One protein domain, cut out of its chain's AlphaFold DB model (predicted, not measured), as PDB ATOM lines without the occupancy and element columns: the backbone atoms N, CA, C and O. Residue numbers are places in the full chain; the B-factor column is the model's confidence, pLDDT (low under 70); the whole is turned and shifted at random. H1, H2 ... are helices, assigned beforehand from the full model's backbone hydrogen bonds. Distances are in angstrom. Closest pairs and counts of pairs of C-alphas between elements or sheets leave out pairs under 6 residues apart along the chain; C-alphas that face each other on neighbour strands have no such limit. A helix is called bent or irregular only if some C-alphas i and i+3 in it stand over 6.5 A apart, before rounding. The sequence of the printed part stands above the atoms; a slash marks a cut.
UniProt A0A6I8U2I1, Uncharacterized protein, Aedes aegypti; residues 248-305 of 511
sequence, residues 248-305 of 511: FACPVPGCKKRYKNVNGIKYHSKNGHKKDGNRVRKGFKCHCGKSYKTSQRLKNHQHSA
ATOM      1  N   PHE A 248       9.254 -36.615 -11.731       82.44
ATOM      2  CA  PHE A 248       8.367 -35.581 -11.204       82.44
ATOM      3  C   PHE A 248       8.964 -34.179 -11.385       82.44
ATOM      4  O   PHE A 248       9.590 -33.614 -10.481       82.44
ATOM      5  N   ALA A 249       8.788 -33.618 -12.582       90.19
ATOM      6  CA  ALA A 249       9.078 -32.218 -12.884       90.19
ATOM      7  C   ALA A 249       7.963 -31.282 -12.387       90.19
ATOM      8  O   ALA A 249       6.795 -31.659 -12.337       90.19
ATOM      9  N   CYS A 250       8.313 -30.043 -12.033       89.62
ATOM     10  CA  CYS A 250       7.317 -29.030 -11.694       89.62
ATOM     11  C   CYS A 250       6.666 -28.435 -12.959       89.62
ATOM     12  O   CYS A 250       7.406 -28.013 -13.847       89.62
ATOM     13  N   PRO A 251       5.322 -28.341 -13.043       85.38
ATOM     14  CA  PRO A 251       4.637 -27.791 -14.218       85.38
ATOM     15  C   PRO A 251       4.667 -26.254 -14.300       85.38
ATOM     16  O   PRO A 251       4.334 -25.698 -15.342       85.38
ATOM     17  N   VAL A 252       5.053 -25.551 -13.227       78.38
ATOM     18  CA  VAL A 252       5.035 -24.078 -13.189       78.38
ATOM     19  C   VAL A 252       6.034 -23.502 -14.208       78.38
ATOM     20  O   VAL A 252       7.228 -23.816 -14.118       78.38
ATOM     21  N   PRO A 253       5.609 -22.631 -15.147       75.94
ATOM     22  CA  PRO A 253       6.485 -22.103 -16.189       75.94
ATOM     23  C   PRO A 253       7.675 -21.341 -15.592       75.94
ATOM     24  O   PRO A 253       7.534 -20.479 -14.726       75.94
ATOM     25  N   GLY A 254       8.878 -21.691 -16.053       77.06
ATOM     26  CA  GLY A 254      10.147 -21.189 -15.515       77.06
ATOM     27  C   GLY A 254      10.707 -21.983 -14.324       77.06
ATOM     28  O   GLY A 254      11.880 -21.809 -13.987       77.06
ATOM     29  N   CYS A 255       9.944 -22.900 -13.718       85.69
ATOM     30  CA  CYS A 255      10.464 -23.776 -12.673       85.69
ATOM     31  C   CYS A 255      11.211 -24.981 -13.262       85.69
ATOM     32  O   CYS A 255      10.621 -25.856 -13.886       85.69
ATOM     33  N   LYS A 256      12.522 -25.066 -13.012       80.69
ATOM     34  CA  LYS A 256      13.377 -26.169 -13.495       80.69
ATOM     35  C   LYS A 256      13.616 -27.277 -12.451       80.69
ATOM     36  O   LYS A 256      14.473 -28.133 -12.647       80.69
ATOM     37  N   LYS A 257      12.891 -27.261 -11.324       84.06
ATOM     38  CA  LYS A 257      13.060 -28.222 -10.216       84.06
ATOM     39  C   LYS A 257      12.385 -29.567 -10.563       84.06
ATOM     40  O   LYS A 257      11.221 -29.591 -10.964       84.06
ATOM     41  N   ARG A 258      13.118 -30.678 -10.402       91.00
ATOM     42  CA  ARG A 258      12.658 -32.068 -10.613       91.00
ATOM     43  C   ARG A 258      12.956 -32.933  -9.385       91.00
ATOM     44  O   ARG A 258      14.022 -32.786  -8.786       91.00
ATOM     45  N   TYR A 259      12.062 -33.864  -9.055       88.31
ATOM     46  CA  TYR A 259      12.117 -34.694  -7.845       88.31
ATOM     47  C   TYR A 259      12.036 -36.196  -8.166       88.31
ATOM     48  O   TYR A 259      11.423 -36.600  -9.153       88.31
ATOM     49  N   LYS A 260      12.655 -37.032  -7.317       87.88
ATOM     50  CA  LYS A 260      12.666 -38.506  -7.455       87.88
ATOM     51  C   LYS A 260      11.372 -39.175  -6.955       87.88
ATOM     52  O   LYS A 260      11.122 -40.325  -7.281       87.88
ATOM     53  N   ASN A 261      10.540 -38.465  -6.187       84.19
ATOM     54  CA  ASN A 261       9.312 -38.996  -5.582       84.19
ATOM     55  C   ASN A 261       8.174 -37.950  -5.614       84.19
ATOM     56  O   ASN A 261       8.440 -36.751  -5.472       84.19
ATOM     57  N   VAL A 262       6.924 -38.416  -5.736       83.50
ATOM     58  CA  VAL A 262       5.674 -37.632  -5.688       83.50
ATOM     59  C   VAL A 262       5.633 -36.723  -4.456       83.50
ATOM     60  O   VAL A 262       5.322 -35.540  -4.565       83.50
ATOM     61  N   ASN A 263       6.040 -37.228  -3.289       88.06
ATOM     62  CA  ASN A 263       6.037 -36.450  -2.042       88.06
ATOM     63  C   ASN A 263       6.955 -35.213  -2.123       88.06
ATOM     64  O   ASN A 263       6.617 -34.149  -1.604       88.06
ATOM     65  N   GLY A 264       8.083 -35.324  -2.836       88.88
ATOM     66  CA  GLY A 264       9.006 -34.210  -3.061       88.88
ATOM     67  C   GLY A 264       8.410 -33.125  -3.957       88.88
ATOM     68  O   GLY A 264       8.551 -31.938  -3.654       88.88
ATOM     69  N   ILE A 265       7.688 -33.509  -5.020       87.62
ATOM     70  CA  ILE A 265       7.004 -32.528  -5.872       87.62
ATOM     71  C   ILE A 265       5.758 -31.936  -5.191       87.62
ATOM     72  O   ILE A 265       5.534 -30.740  -5.335       87.62
ATOM     73  N   LYS A 266       5.013 -32.709  -4.382       86.38
ATOM     74  CA  LYS A 266       3.835 -32.239  -3.621       86.38
ATOM     75  C   LYS A 266       4.207 -31.195  -2.561       86.38
ATOM     76  O   LYS A 266       3.494 -30.209  -2.396       86.38
ATOM     77  N   TYR A 267       5.351 -31.358  -1.891       89.25
ATOM     78  CA  TYR A 267       5.907 -30.299  -1.041       89.25
ATOM     79  C   TYR A 267       6.395 -29.100  -1.871       89.25
ATOM     80  O   TYR A 267       6.153 -27.947  -1.516       89.25
ATOM     81  N   HIS A 268       7.062 -29.344  -3.005       89.56
ATOM     82  CA  HIS A 268       7.570 -28.259  -3.841       89.56
ATOM     83  C   HIS A 268       6.458 -27.387  -4.454       89.56
ATOM     84  O   HIS A 268       6.618 -26.164  -4.475       89.56
ATOM     85  N   SER A 269       5.345 -27.965  -4.913       85.56
ATOM     86  CA  SER A 269       4.199 -27.196  -5.407       85.56
ATOM     87  C   SER A 269       3.601 -26.336  -4.291       85.56
ATOM     88  O   SER A 269       3.588 -25.112  -4.424       85.56
ATOM     89  N   LYS A 270       3.217 -26.952  -3.162       80.56
ATOM     90  CA  LYS A 270       2.532 -26.273  -2.047       80.56
ATOM     91  C   LYS A 270       3.389 -25.208  -1.345       80.56
ATOM     92  O   LYS A 270       2.874 -24.145  -1.004       80.56
ATOM     93  N   ASN A 271       4.689 -25.453  -1.153       77.31
ATOM     94  CA  ASN A 271       5.555 -24.591  -0.332       77.31
ATOM     95  C   ASN A 271       6.626 -23.827  -1.134       77.31
ATOM     96  O   ASN A 271       7.101 -22.784  -0.685       77.31
ATOM     97  N   GLY A 272       7.027 -24.311  -2.313       79.06
ATOM     98  CA  GLY A 272       8.086 -23.681  -3.109       79.06
ATOM     99  C   GLY A 272       7.631 -22.401  -3.806       79.06
ATOM    100  O   GLY A 272       8.288 -21.364  -3.699       79.06
ATOM    101  N   HIS A 273       6.490 -22.449  -4.497       75.31
ATOM    102  CA  HIS A 273       6.032 -21.327  -5.329       75.31
ATOM    103  C   HIS A 273       5.487 -20.152  -4.529       75.31
ATOM    104  O   HIS A 273       5.684 -19.009  -4.938       75.31
ATOM    105  N   LYS A 274       4.960 -20.391  -3.322       67.50
ATOM    106  CA  LYS A 274       4.546 -19.316  -2.404       67.50
ATOM    107  C   LYS A 274       5.711 -18.403  -1.975       67.50
ATOM    108  O   LYS A 274       5.480 -17.245  -1.641       67.50
ATOM    109  N   LYS A 275       6.971 -18.869  -2.054       59.00
ATOM    110  CA  LYS A 275       8.180 -18.056  -1.784       59.00
ATOM    111  C   LYS A 275       8.930 -17.625  -3.058       59.00
ATOM    112  O   LYS A 275       9.472 -16.522  -3.092       59.00
ATOM    113  N   ASP A 276       8.922 -18.441  -4.119       55.78
ATOM    114  CA  ASP A 276       9.531 -18.115  -5.427       55.78
ATOM    115  C   ASP A 276       8.634 -17.254  -6.357       55.78
ATOM    116  O   ASP A 276       9.112 -16.791  -7.394       55.78
ATOM    117  N   GLY A 277       7.372 -16.961  -6.002       56.34
ATOM    118  CA  GLY A 277       6.403 -16.232  -6.848       56.34
ATOM    119  C   GLY A 277       6.878 -14.868  -7.385       56.34
ATOM    120  O   GLY A 277       6.499 -14.446  -8.479       56.34
ATOM    121  N   ASN A 278       7.832 -14.231  -6.698       54.75
ATOM    122  CA  ASN A 278       8.524 -13.014  -7.146       54.75
ATOM    123  C   ASN A 278       9.600 -13.254  -8.244       54.75
ATOM    124  O   ASN A 278      10.478 -12.412  -8.452       54.75
ATOM    125  N   ARG A 279       9.568 -14.401  -8.937       55.91
ATOM    126  CA  ARG A 279      10.344 -14.666 -10.165       55.91
ATOM    127  C   ARG A 279       9.482 -14.727 -11.431       55.91
ATOM    128  O   ARG A 279       9.998 -14.402 -12.493       55.91
ATOM    129  N   VAL A 280       8.201 -15.099 -11.327       58.94
ATOM    130  CA  VAL A 280       7.314 -15.310 -12.494       58.94
ATOM    131  C   VAL A 280       6.498 -14.055 -12.842       58.94
ATOM    132  O   VAL A 280       6.272 -13.780 -14.017       58.94
ATOM    133  N   ARG A 281       6.102 -13.240 -11.849       60.84
ATOM    134  CA  ARG A 281       5.373 -11.969 -12.062       60.84
ATOM    135  C   ARG A 281       5.911 -10.821 -11.192       60.84
ATOM    136  O   ARG A 281       5.223 -10.293 -10.324       60.84
ATOM    137  N   LYS A 282       7.143 -10.370 -11.460       58.78
ATOM    138  CA  LYS A 282       7.605  -9.038 -11.013       58.78
ATOM    139  C   LYS A 282       6.930  -7.955 -11.860       58.78
ATOM    140  O   LYS A 282       7.463  -7.571 -12.896       58.78
ATOM    141  N   GLY A 283       5.762  -7.481 -11.424       71.06
ATOM    142  CA  GLY A 283       4.985  -6.469 -12.156       71.06
ATOM    143  C   GLY A 283       5.705  -5.123 -12.329       71.06
ATOM    144  O   GLY A 283       5.486  -4.427 -13.314       71.06
ATOM    145  N   PHE A 284       6.614  -4.772 -11.416       77.44
ATOM    146  CA  PHE A 284       7.261  -3.458 -11.389       77.44
ATOM    147  C   PHE A 284       8.626  -3.470 -12.093       77.44
ATOM    148  O   PHE A 284       9.671  -3.710 -11.481       77.44
ATOM    149  N   LYS A 285       8.593  -3.210 -13.403       81.88
ATOM    150  CA  LYS A 285       9.751  -3.048 -14.296       81.88
ATOM    151  C   LYS A 285      10.197  -1.584 -14.358       81.88
ATOM    152  O   LYS A 285       9.360  -0.698 -14.481       81.88
ATOM    153  N   CYS A 286      11.503  -1.335 -14.343       86.81
ATOM    154  CA  CYS A 286      12.078  -0.054 -14.747       86.81
ATOM    155  C   CYS A 286      12.447  -0.075 -16.237       86.81
ATOM    156  O   CYS A 286      12.734  -1.137 -16.793       86.81
ATOM    157  N   HIS A 287      12.501   1.100 -16.862       80.56
ATOM    158  CA  HIS A 287      12.911   1.281 -18.258       80.56
ATOM    159  C   HIS A 287      14.382   0.889 -18.514       80.56
ATOM    160  O   HIS A 287      14.719   0.513 -19.630       80.56
ATOM    161  N   CYS A 288      15.237   0.824 -17.485       82.38
ATOM    162  CA  CYS A 288      16.565   0.190 -17.571       82.38
ATOM    163  C   CYS A 288      16.553  -1.354 -17.411       82.38
ATOM    164  O   CYS A 288      17.564  -1.959 -17.056       82.38
ATOM    165  N   GLY A 289      15.396  -2.008 -17.571       79.88
ATOM    166  CA  GLY A 289      15.210  -3.466 -17.480       79.88
ATOM    167  C   GLY A 289      15.153  -4.051 -16.059       79.88
ATOM    168  O   GLY A 289      14.597  -5.136 -15.846       79.88
ATOM    169  N   LYS A 290      15.673  -3.339 -15.051       81.75
ATOM    170  CA  LYS A 290      15.697  -3.797 -13.650       81.75
ATOM    171  C   LYS A 290      14.271  -3.977 -13.110       81.75
ATOM    172  O   LYS A 290      13.431  -3.092 -13.238       81.75
ATOM    173  N   SER A 291      13.994  -5.134 -12.505       84.50
ATOM    174  CA  SER A 291      12.638  -5.551 -12.105       84.50
ATOM    175  C   SER A 291      12.530  -5.807 -10.594       84.50
ATOM    176  O   SER A 291      13.307  -6.585 -10.022       84.50
ATOM    177  N   TYR A 292      11.538  -5.194  -9.945       82.56
ATOM    178  CA  TYR A 292      11.432  -5.031  -8.489       82.56
ATOM    179  C   TYR A 292      10.202  -5.737  -7.889       82.56
ATOM    180  O   TYR A 292       9.223  -6.008  -8.578       82.56
ATOM    181  N   LYS A 293      10.259  -6.044  -6.581       72.56
ATOM    182  CA  LYS A 293       9.177  -6.729  -5.832       72.56
ATOM    183  C   LYS A 293       7.972  -5.824  -5.523       72.56
ATOM    184  O   LYS A 293       6.914  -6.319  -5.158       72.56
ATOM    185  N   THR A 294       8.145  -4.506  -5.606       82.56
ATOM    186  CA  THR A 294       7.198  -3.520  -5.066       82.56
ATOM    187  C   THR A 294       7.287  -2.232  -5.872       82.56
ATOM    188  O   THR A 294       8.396  -1.802  -6.202       82.56
ATOM    189  N   SER A 295       6.146  -1.586  -6.117       82.38
ATOM    190  CA  SER A 295       6.041  -0.268  -6.757       82.38
ATOM    191  C   SER A 295       6.970   0.764  -6.114       82.38
ATOM    192  O   SER A 295       7.711   1.436  -6.821       82.38
ATOM    193  N   GLN A 296       7.034   0.822  -4.781       88.88
ATOM    194  CA  GLN A 296       7.909   1.760  -4.070       88.88
ATOM    195  C   GLN A 296       9.408   1.481  -4.281       88.88
ATOM    196  O   GLN A 296      10.203   2.409  -4.361       88.88
ATOM    197  N   ARG A 297       9.824   0.215  -4.449       84.12
ATOM    198  CA  ARG A 297      11.225  -0.107  -4.788       84.12
ATOM    199  C   ARG A 297      11.562   0.257  -6.237       84.12
ATOM    200  O   ARG A 297      12.694   0.655  -6.487       84.12
ATOM    201  N   LEU A 298      10.594   0.182  -7.155       91.25
ATOM    202  CA  LEU A 298      10.726   0.745  -8.502       91.25
ATOM    203  C   LEU A 298      10.804   2.281  -8.456       91.25
ATOM    204  O   LEU A 298      11.739   2.837  -9.024       91.25
ATOM    205  N   LYS A 299       9.896   2.958  -7.734       89.44
ATOM    206  CA  LYS A 299       9.916   4.420  -7.560       89.44
ATOM    207  C   LYS A 299      11.255   4.884  -6.995       89.44
ATOM    208  O   LYS A 299      11.941   5.636  -7.674       89.44
ATOM    209  N   ASN A 300      11.688   4.381  -5.838       90.00
ATOM    210  CA  ASN A 300      12.969   4.773  -5.237       90.00
ATOM    211  C   ASN A 300      14.164   4.507  -6.170       90.00
ATOM    212  O   ASN A 300      15.130   5.261  -6.144       90.00
ATOM    213  N   HIS A 301      14.110   3.472  -7.015       91.12
ATOM    214  CA  HIS A 301      15.136   3.228  -8.026       91.12
ATOM    215  C   HIS A 301      15.101   4.254  -9.171       91.12
ATOM    216  O   HIS A 301      16.142   4.814  -9.503       91.12
ATOM    217  N   GLN A 302      13.931   4.556  -9.735       90.69
ATOM    218  CA  GLN A 302      13.758   5.635 -10.714       90.69
ATOM    219  C   GLN A 302      14.242   6.979 -10.136       90.69
ATOM    220  O   GLN A 302      14.979   7.710 -10.795       90.69
ATOM    221  N   HIS A 303      13.937   7.247  -8.864       85.12
ATOM    222  CA  HIS A 303      14.310   8.476  -8.163       85.12
ATOM    223  C   HIS A 303      15.803   8.574  -7.796       85.12
ATOM    224  O   HIS A 303      16.265   9.674  -7.517       85.12
ATOM    225  N   SER A 304      16.563   7.470  -7.817       83.06
ATOM    226  CA  SER A 304      18.004   7.444  -7.480       83.06
ATOM    227  C   SER A 304      18.933   7.082  -8.645       83.06
ATOM    228  O   SER A 304      20.131   7.323  -8.556       83.06
ATOM    229  N   ALA A 305      18.409   6.510  -9.733       78.38
ATOM    230  CA  ALA A 305      19.191   6.111 -10.907       78.38
ATOM    231  C   ALA A 305      18.775   6.817 -12.209       78.38
ATOM    232  O   ALA A 305      19.480   6.687 -13.207       78.38
TER     233      ALA A 305
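What this domain is: This is residues 248 to 305 of the 511 residues of an uncharacterized protein of Aedes aegypti (UniProt A0A6I8U2I1). The model is a rod with two small lobes, one at each end: in each, a loop that folds back on itself, residues 248 to 259 in the first and 284 to 292 in the second, lies beside a helix, the first part of H1 or H2. The kinked later part of H1 and the residues just after it make the narrow join between the lobes. The printed part has 58 residues with two named helices, H1 then H2, and no named strand, and its class is all helix. It is only just extended, close to loose, with a radius of gyration of the C-alphas of 15.6 A and spans of 48 by 17 by 13 A.

Where its parts are: The printed part begins at Phe 248, C-alpha at (8.367, -35.581, -11.204), and residues 248 to 261 hold no named element. H1 covers residues 262 to 279, 23.9 A from its first C-alpha at (5.674, -37.632, -5.688) to its last. Residues 280 to 294 again hold no named element. H2 covers residues 295 to 305, 15.2 A from first to last C-alpha, and ends at (19.191, 6.111, -10.907).

How they stand to each other: Residues 248 to 249 form a short antiparallel pairing with residues 258 to 259. H1 has a kink of 60 degrees near residue 273 and is irregular, with C-alphas 275 and 278 7.4 A apart. Residues 284 to 285 form a second short antiparallel pairing, with residues 291 to 292. H1 and H2 are apart. In H2 every O i to N i+4 pair is within hydrogen-bond range; in H1 9 of 14 are.

The domain as a whole: The two C-alphas farthest apart, those of Asn 261 and His 303, are 47.8 A apart. The printed part has no cut, and the link from H1 to H2, 15 residues, is long. The mean pLDDT of the printed part is 80.0, and residues 274 to 282 are under 70.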